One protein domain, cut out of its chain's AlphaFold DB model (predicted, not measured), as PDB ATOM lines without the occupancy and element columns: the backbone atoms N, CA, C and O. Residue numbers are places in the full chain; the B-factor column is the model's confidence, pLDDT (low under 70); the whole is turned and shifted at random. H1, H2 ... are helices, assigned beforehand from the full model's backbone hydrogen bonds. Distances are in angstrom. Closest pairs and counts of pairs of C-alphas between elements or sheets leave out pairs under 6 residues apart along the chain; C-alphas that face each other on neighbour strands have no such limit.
ATOM      1  N   GLN A  22       1.456   8.741 110.486       54.47
ATOM      2  CA  GLN A  22       0.690   9.636 111.370       54.47
ATOM      3  C   GLN A  22      -0.343   8.909 112.251       54.47
ATOM      4  O   GLN A  22      -0.627   9.362 113.362       54.47
ATOM      5  N   LYS A  23      -0.907   7.777 111.801       56.75
ATOM      6  CA  LYS A  23      -1.836   6.982 112.627       56.75
ATOM      7  C   LYS A  23      -1.094   6.167 113.689       56.75
ATOM      8  O   LYS A  23      -1.546   6.122 114.832       56.75
ATOM      9  N   GLN A  24       0.070   5.610 113.347       56.31
ATOM     10  CA  GLN A  24       0.910   4.891 114.308       56.31
ATOM     11  C   GLN A  24       1.460   5.827 115.396       56.31
ATOM     12  O   GLN A  24       1.364   5.515 116.580       56.31
ATOM     13  N   THR A  25       1.928   7.028 115.039       57.44
ATOM     14  CA  THR A  25       2.446   7.995 116.030       57.44
ATOM     15  C   THR A  25       1.382   8.500 117.010       57.44
ATOM     16  O   THR A  25       1.686   8.669 118.192       57.44
ATOM     17  N   LYS A  26       0.121   8.686 116.587       60.03
ATOM     18  CA  LYS A  26      -0.980   9.041 117.508       60.03
ATOM     19  C   LYS A  26      -1.344   7.900 118.470       60.03
ATOM     20  O   LYS A  26      -1.622   8.169 119.637       60.03
ATOM     21  N   GLN A  27      -1.309   6.641 118.023       62.09
ATOM     22  CA  GLN A  27      -1.535   5.487 118.904       62.09
ATOM     23  C   GLN A  27      -0.410   5.306 119.927       62.09
ATOM     24  O   GLN A  27      -0.700   5.094 121.102       62.09
ATOM     25  N   VAL A  28       0.851   5.460 119.511       64.75
ATOM     26  CA  VAL A  28       2.010   5.346 120.411       64.75
ATOM     27  C   VAL A  28       1.955   6.416 121.506       64.75
ATOM     28  O   VAL A  28       2.125   6.087 122.677       64.75
ATOM     29  N   LYS A  29       1.608   7.669 121.171       66.31
ATOM     30  CA  LYS A  29       1.442   8.741 122.172       66.31
ATOM     31  C   LYS A  29       0.320   8.451 123.179       66.31
ATOM     32  O   LYS A  29       0.493   8.699 124.367       66.31
ATOM     33  N   LYS A  30      -0.810   7.883 122.734       67.06
ATOM     34  CA  LYS A  30      -1.929   7.509 123.622       67.06
ATOM     35  C   LYS A  30      -1.572   6.334 124.544       67.06
ATOM     36  O   LYS A  30      -1.960   6.337 125.708       67.06
ATOM     37  N   GLN A  31      -0.808   5.358 124.049       66.19
ATOM     38  CA  GLN A  31      -0.316   4.231 124.850       66.19
ATOM     39  C   GLN A  31       0.753   4.661 125.866       66.19
ATOM     40  O   GLN A  31       0.736   4.183 126.996       66.19
ATOM     41  N   GLN A  32       1.631   5.602 125.501       69.00
ATOM     42  CA  GLN A  32       2.626   6.173 126.414       69.00
ATOM     43  C   GLN A  32       1.975   6.946 127.569       69.00
ATOM     44  O   GLN A  32       2.385   6.776 128.711       69.00
ATOM     45  N   LEU A  33       0.920   7.727 127.302       68.25
ATOM     46  CA  LEU A  33       0.202   8.477 128.341       68.25
ATOM     47  C   LEU A  33      -0.491   7.551 129.361       68.25
ATOM     48  O   LEU A  33      -0.448   7.798 130.562       68.25
ATOM     49  N   LEU A  34      -1.078   6.446 128.888       66.00
ATOM     50  CA  LEU A  34      -1.725   5.438 129.737       66.00
ATOM     51  C   LEU A  34      -0.719   4.707 130.651       66.00
ATOM     52  O   LEU A  34      -1.051   4.314 131.769       66.00
ATOM     53  N   LEU A  35       0.525   4.553 130.185       64.62
ATOM     54  CA  LEU A  35       1.611   3.929 130.945       64.62
ATOM     55  C   LEU A  35       2.099   4.803 132.113       64.62
ATOM     56  O   LEU A  35       2.575   4.275 133.110       64.62
ATOM     57  N   ILE A  36       1.979   6.129 131.994       69.38
ATOM     58  CA  ILE A  36       2.409   7.092 133.024       69.38
ATOM     59  C   ILE A  36       1.399   7.152 134.181       69.38
ATOM     60  O   ILE A  36       1.784   7.349 135.327       69.38
ATOM     61  N   MET A  37       0.109   6.944 133.898       70.75
ATOM     62  CA  MET A  37      -0.964   6.991 134.903       70.75
ATOM     63  C   MET A  37      -1.205   5.653 135.620       70.75
ATOM     64  O   MET A  37      -2.034   5.581 136.527       70.75
ATOM     65  N   THR A  38      -0.526   4.575 135.218       70.69
ATOM     66  CA  THR A  38      -0.726   3.242 135.798       70.69
ATOM     67  C   THR A  38       0.238   2.989 136.963       70.69
ATOM     68  O   THR A  38       1.444   3.197 136.826       70.69
ATOM     69  N   PRO A  39      -0.249   2.498 138.122       83.19
ATOM     70  CA  PRO A  39       0.609   2.177 139.257       83.19
ATOM     71  C   PRO A  39       1.747   1.208 138.880       83.19
ATOM     72  O   PRO A  39       1.491   0.206 138.201       83.19
ATOM     73  N   PRO A  40       2.985   1.407 139.377       79.25
ATOM     74  CA  PRO A  40       4.154   0.611 138.984       79.25
ATOM     75  C   PRO A  40       3.992  -0.909 139.149       79.25
ATOM     76  O   PRO A  40       4.571  -1.691 138.392       79.25
ATOM     77  N   ARG A  41       3.184  -1.353 140.126       76.94
ATOM     78  CA  ARG A  41       2.869  -2.778 140.341       76.94
ATOM     79  C   ARG A  41       2.070  -3.377 139.177       76.94
ATOM     80  O   ARG A  41       2.375  -4.486 138.748       76.94
ATOM     81  N   ILE A  42       1.106  -2.638 138.629       77.38
ATOM     82  CA  ILE A  42       0.267  -3.077 137.502       77.38
ATOM     83  C   ILE A  42       1.091  -3.123 136.211       77.38
ATOM     84  O   ILE A  42       0.985  -4.084 135.451       77.38
ATOM     85  N   VAL A  43       1.989  -2.153 136.001       76.56
ATOM     86  CA  VAL A  43       2.912  -2.148 134.852       76.56
ATOM     87  C   VAL A  43       3.814  -3.389 134.858       76.56
ATOM     88  O   VAL A  43       3.976  -4.030 133.822       76.56
ATOM     89  N   LYS A  44       4.353  -3.796 136.020       79.94
ATOM     90  CA  LYS A  44       5.160  -5.027 136.136       79.94
ATOM     91  C   LYS A  44       4.370  -6.284 135.762       79.94
ATOM     92  O   LYS A  44       4.903  -7.124 135.039       79.94
ATOM     93  N   ILE A  45       3.115  -6.396 136.204       82.19
ATOM     94  CA  ILE A  45       2.240  -7.531 135.872       82.19
ATOM     95  C   ILE A  45       1.959  -7.566 134.365       82.19
ATOM     96  O   ILE A  45       2.156  -8.607 133.747       82.19
ATOM     97  N   LEU A  46       1.597  -6.428 133.759       79.12
ATOM     98  CA  LEU A  46       1.333  -6.321 132.318       79.12
ATOM     99  C   LEU A  46       2.565  -6.651 131.463       79.12
ATOM    100  O   LEU A  46       2.456  -7.312 130.433       79.12
ATOM    101  N   VAL A  47       3.757  -6.225 131.889       81.88
ATOM    102  CA  VAL A  47       5.010  -6.579 131.208       81.88
ATOM    103  C   VAL A  47       5.296  -8.077 131.335       81.88
ATOM    104  O   VAL A  47       5.735  -8.692 130.363       81.88
ATOM    105  N   CYS A  48       5.041  -8.684 132.498       85.50
ATOM    106  CA  CYS A  48       5.235 -10.122 132.698       85.50
ATOM    107  C   CYS A  48       4.255 -10.955 131.862       85.50
ATOM    108  O   CYS A  48       4.694 -11.857 131.151       85.50
ATOM    109  N   THR A  49       2.961 -10.624 131.860       84.56
ATOM    110  CA  THR A  49       1.960 -11.332 131.045       84.56
ATOM    111  C   THR A  49       2.228 -11.164 129.552       84.56
ATOM    112  O   THR A  49       2.172 -12.141 128.809       84.56
ATOM    113  N   ALA A  50       2.633  -9.972 129.102       82.31
ATOM    114  CA  ALA A  50       3.035  -9.754 127.713       82.31
ATOM    115  C   ALA A  50       4.278 -10.573 127.320       82.31
ATOM    116  O   ALA A  50       4.349 -11.075 126.198       82.31
ATOM    117  N   LYS A  51       5.259 -10.734 128.221       87.56
ATOM    118  CA  LYS A  51       6.429 -11.600 127.990       87.56
ATOM    119  C   LYS A  51       6.037 -13.075 127.890       87.56
ATOM    120  O   LYS A  51       6.529 -13.747 126.988       87.56
ATOM    121  N   ILE A  52       5.143 -13.553 128.759       89.31
ATOM    122  CA  ILE A  52       4.632 -14.934 128.725       89.31
ATOM    123  C   ILE A  52       3.884 -15.186 127.413       89.31
ATOM    124  O   ILE A  52       4.261 -16.089 126.672       89.31
ATOM    125  N   MET A  53       2.929 -14.323 127.049       85.56
ATOM    126  CA  MET A  53       2.172 -14.479 125.800       85.56
ATOM    127  C   MET A  53       3.064 -14.404 124.556       85.56
ATOM    128  O   MET A  53       2.857 -15.147 123.596       85.56
ATOM    129  N   ARG A  54       4.090 -13.539 124.551       86.25
ATOM    130  CA  ARG A  54       5.081 -13.509 123.461       86.25
ATOM    131  C   ARG A  54       5.859 -14.816 123.376       86.25
ATOM    132  O   ARG A  54       6.025 -15.322 122.272       86.25
ATOM    133  N   LYS A  55       6.311 -15.361 124.509       88.75
ATOM    134  CA  LYS A  55       7.035 -16.636 124.553       88.75
ATOM    135  C   LYS A  55       6.165 -17.781 124.029       88.75
ATOM    136  O   LYS A  55       6.586 -18.469 123.111       88.75
ATOM    137  N   GLU A  56       4.925 -17.900 124.498       87.75
ATOM    138  CA  GLU A  56       3.976 -18.916 124.017       87.75
ATOM    139  C   GLU A  56       3.687 -18.791 122.516       87.75
ATOM    140  O   GLU A  56       3.607 -19.791 121.801       87.75
ATOM    141  N   THR A  57       3.571 -17.560 122.012       87.38
ATOM    142  CA  THR A  57       3.361 -17.306 120.580       87.38
ATOM    143  C   THR A  57       4.575 -17.732 119.754       87.38
ATOM    144  O   THR A  57       4.410 -18.352 118.703       87.38
ATOM    145  N   ILE A  58       5.789 -17.430 120.227       87.44
ATOM    146  CA  ILE A  58       7.042 -17.839 119.578       87.44
ATOM    147  C   ILE A  58       7.173 -19.364 119.596       87.44
ATOM    148  O   ILE A  58       7.412 -19.954 118.545       87.44
ATOM    149  N   ASP A  59       6.934 -20.008 120.737       87.19
ATOM    150  CA  ASP A  59       7.027 -21.464 120.882       87.19
ATOM    151  C   ASP A  59       6.012 -22.178 119.975       87.19
ATOM    152  O   ASP A  59       6.336 -23.166 119.310       87.19
ATOM    153  N   LYS A  60       4.783 -21.650 119.874       87.00
ATOM    154  CA  LYS A  60       3.759 -22.169 118.957       87.00
ATOM    155  C   LYS A  60       4.164 -21.982 117.495       87.00
ATOM    156  O   LYS A  60       4.028 -22.920 116.712       87.00
ATOM    157  N   ALA A  61       4.703 -20.817 117.128       83.06
ATOM    158  CA  ALA A  61       5.197 -20.559 115.776       83.06
ATOM    159  C   ALA A  61       6.365 -21.494 115.408       83.06
ATOM    160  O   ALA A  61       6.350 -22.098 114.333       83.06
ATOM    161  N   MET A  62       7.322 -21.690 116.320       83.31
ATOM    162  CA  MET A  62       8.443 -22.615 116.142       83.31
ATOM    163  C   MET A  62       7.965 -24.054 115.938       83.31
ATOM    164  O   MET A  62       8.394 -24.684 114.972       83.31
ATOM    165  N   LYS A  63       7.020 -24.542 116.759       86.88
ATOM    166  CA  LYS A  63       6.400 -25.873 116.596       86.88
ATOM    167  C   LYS A  63       5.679 -26.026 115.255       86.88
ATOM    168  O   LYS A  63       5.802 -27.052 114.596       86.88
ATOM    169  N   THR A  64       4.942 -25.003 114.814       83.06
ATOM    170  CA  THR A  64       4.253 -25.065 113.513       83.06
ATOM    171  C   THR A  64       5.213 -25.041 112.328       83.06
ATOM    172  O   THR A  64       4.938 -25.684 111.317       83.06
ATOM    173  N   ASN A  65       6.337 -24.329 112.432       82.00
ATOM    174  CA  ASN A  65       7.341 -24.294 111.372       82.00
ATOM    175  C   ASN A  65       8.117 -25.611 111.293       82.00
ATOM    176  O   ASN A  65       8.292 -26.120 110.193       82.00
ATOM    177  N   THR A  66       8.494 -26.203 112.430       80.56
ATOM    178  CA  THR A  66       9.122 -27.537 112.454       80.56
ATOM    179  C   THR A  66       8.193 -28.602 111.879       80.56
ATOM    180  O   THR A  66       8.604 -29.333 110.988       80.56
ATOM    181  N   ALA A  67       6.912 -28.622 112.263       80.75
ATOM    182  CA  ALA A  67       5.944 -29.563 111.689       80.75
ATOM    183  C   ALA A  67       5.750 -29.392 110.167       80.75
ATOM    184  O   ALA A  67       5.514 -30.367 109.459       80.75
ATOM    185  N   LYS A  68       5.848 -28.161 109.646       81.44
ATOM    186  CA  LYS A  68       5.795 -27.896 108.197       81.44
ATOM    187  C   LYS A  68       7.064 -28.323 107.462       81.44
ATOM    188  O   LYS A  68       6.967 -28.649 106.285       81.44
ATOM    189  N   ILE A  69       8.223 -28.261 108.114       81.62
ATOM    190  CA  ILE A  69       9.497 -28.714 107.543       81.62
ATOM    191  C   ILE A  69       9.485 -30.240 107.440       81.62
ATOM    192  O   ILE A  69       9.643 -30.746 106.339       81.62
ATOM    193  N   VAL A  70       9.141 -30.939 108.528       79.06
ATOM    194  CA  VAL A  70       9.069 -32.412 108.559       79.06
ATOM    195  C   VAL A  70       8.117 -32.950 107.487       79.06
ATOM    196  O   VAL A  70       8.508 -33.788 106.690       79.06
ATOM    197  N   LYS A  71       6.905 -32.389 107.361       80.75
ATOM    198  CA  LYS A  71       5.962 -32.819 106.309       80.75
ATOM    199  C   LYS A  71       6.501 -32.640 104.888       80.75
ATOM    200  O   LYS A  71       6.216 -33.458 104.026       80.75
ATOM    201  N   LYS A  72       7.256 -31.566 104.634       78.25
ATOM    202  CA  LYS A  72       7.868 -31.340 103.319       78.25
ATOM    203  C   LYS A  72       9.023 -32.297 103.051       78.25
ATOM    204  O   LYS A  72       9.240 -32.645 101.898       78.25
ATOM    205  N   GLU A  73       9.773 -32.670 104.081       80.50
ATOM    206  CA  GLU A  73      10.857 -33.650 103.975       80.50
ATOM    207  C   GLU A  73      10.299 -35.054 103.705       80.50
ATOM    208  O   GLU A  73      10.809 -35.731 102.816       80.50
ATOM    209  N   ASP A  74       9.207 -35.441 104.374       80.88
ATOM    210  CA  ASP A  74       8.518 -36.719 104.142       80.88
ATOM    211  C   ASP A  74       7.955 -36.810 102.710       80.88
ATOM    212  O   ASP A  74       8.226 -37.779 102.004       80.88
ATOM    213  N   GLU A  75       7.256 -35.769 102.235       81.81
ATOM    214  CA  GLU A  75       6.743 -35.701 100.853       81.81
ATOM    215  C   GLU A  75       7.879 -35.759  99.813       81.81
ATOM    216  O   GLU A  75       7.759 -36.416  98.782       81.81
ATOM    217  N   GLN A  76       9.015 -35.101 100.078       85.12
ATOM    218  CA  GLN A  76      10.183 -35.165  99.190       85.12
ATOM    219  C   GLN A  76      10.852 -36.540  99.182       85.12
ATOM    220  O   GLN A  76      11.415 -36.929  98.156       85.12
ATOM    221  N   MET A  77      10.834 -37.249 100.309       84.81
ATOM    222  CA  MET A  77      11.404 -38.586 100.425       84.81
ATOM    223  C   MET A  77      10.564 -39.608  99.657       84.81
ATOM    224  O   MET A  77      11.125 -40.407  98.909       84.81
ATOM    225  N   GLU A  78       9.237 -39.539  99.771       85.00
ATOM    226  CA  GLU A  78       8.306 -40.398  99.028       85.00
ATOM    227  C   GLU A  78       8.464 -40.202  97.508       85.00
ATOM    228  O   GLU A  78       8.697 -41.163  96.772       85.00
TER     229      GLU A  78
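This is residues 22 to 78 of the 289 residues of an uncharacterized protein of Reticulomyxa filosa (UniProt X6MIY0). Two helices make a flat, lopsided V: short H1 runs in to the corner at residues 37 to 39, and long H2 runs out from it as the longer arm, with the space between the arms empty. The printed part has 57 residues with two named helices, H1 then H2, and no named strand; the class is all helix. The whole is extended, with a radius of gyration of the C-alphas of 19.6 A and spans of 60 by 31 by 5 A.

Start with H1, residues 22 to 36, and go on to H2, residues 40 to 78. They are close but not clearly touching; their closest C-alphas, those of Leu 35 and Val 43, are 7.3 A apart. Their lines stand at a steep tilt of 49 degrees, opposite ways. In H1 and H2 every O i to N i+4 pair is within hydrogen-bond range.

Find C-alpha 22 at (0.690, 9.636, 111.370); from there H1 runs 21.9 A to C-alpha 36. H2 begins at C-alpha 40, (4.154, 0.611, 138.984), and runs 57.4 A to C-alpha 78, (8.306, -40.398, 99.028).

The two C-alphas farthest apart, those of Met 37 and Glu 78, are 60.2 A apart. The printed part has no cut, and the link from H1 to H2 is tight. Look for pLDDT under 70 in residues 22 to 36.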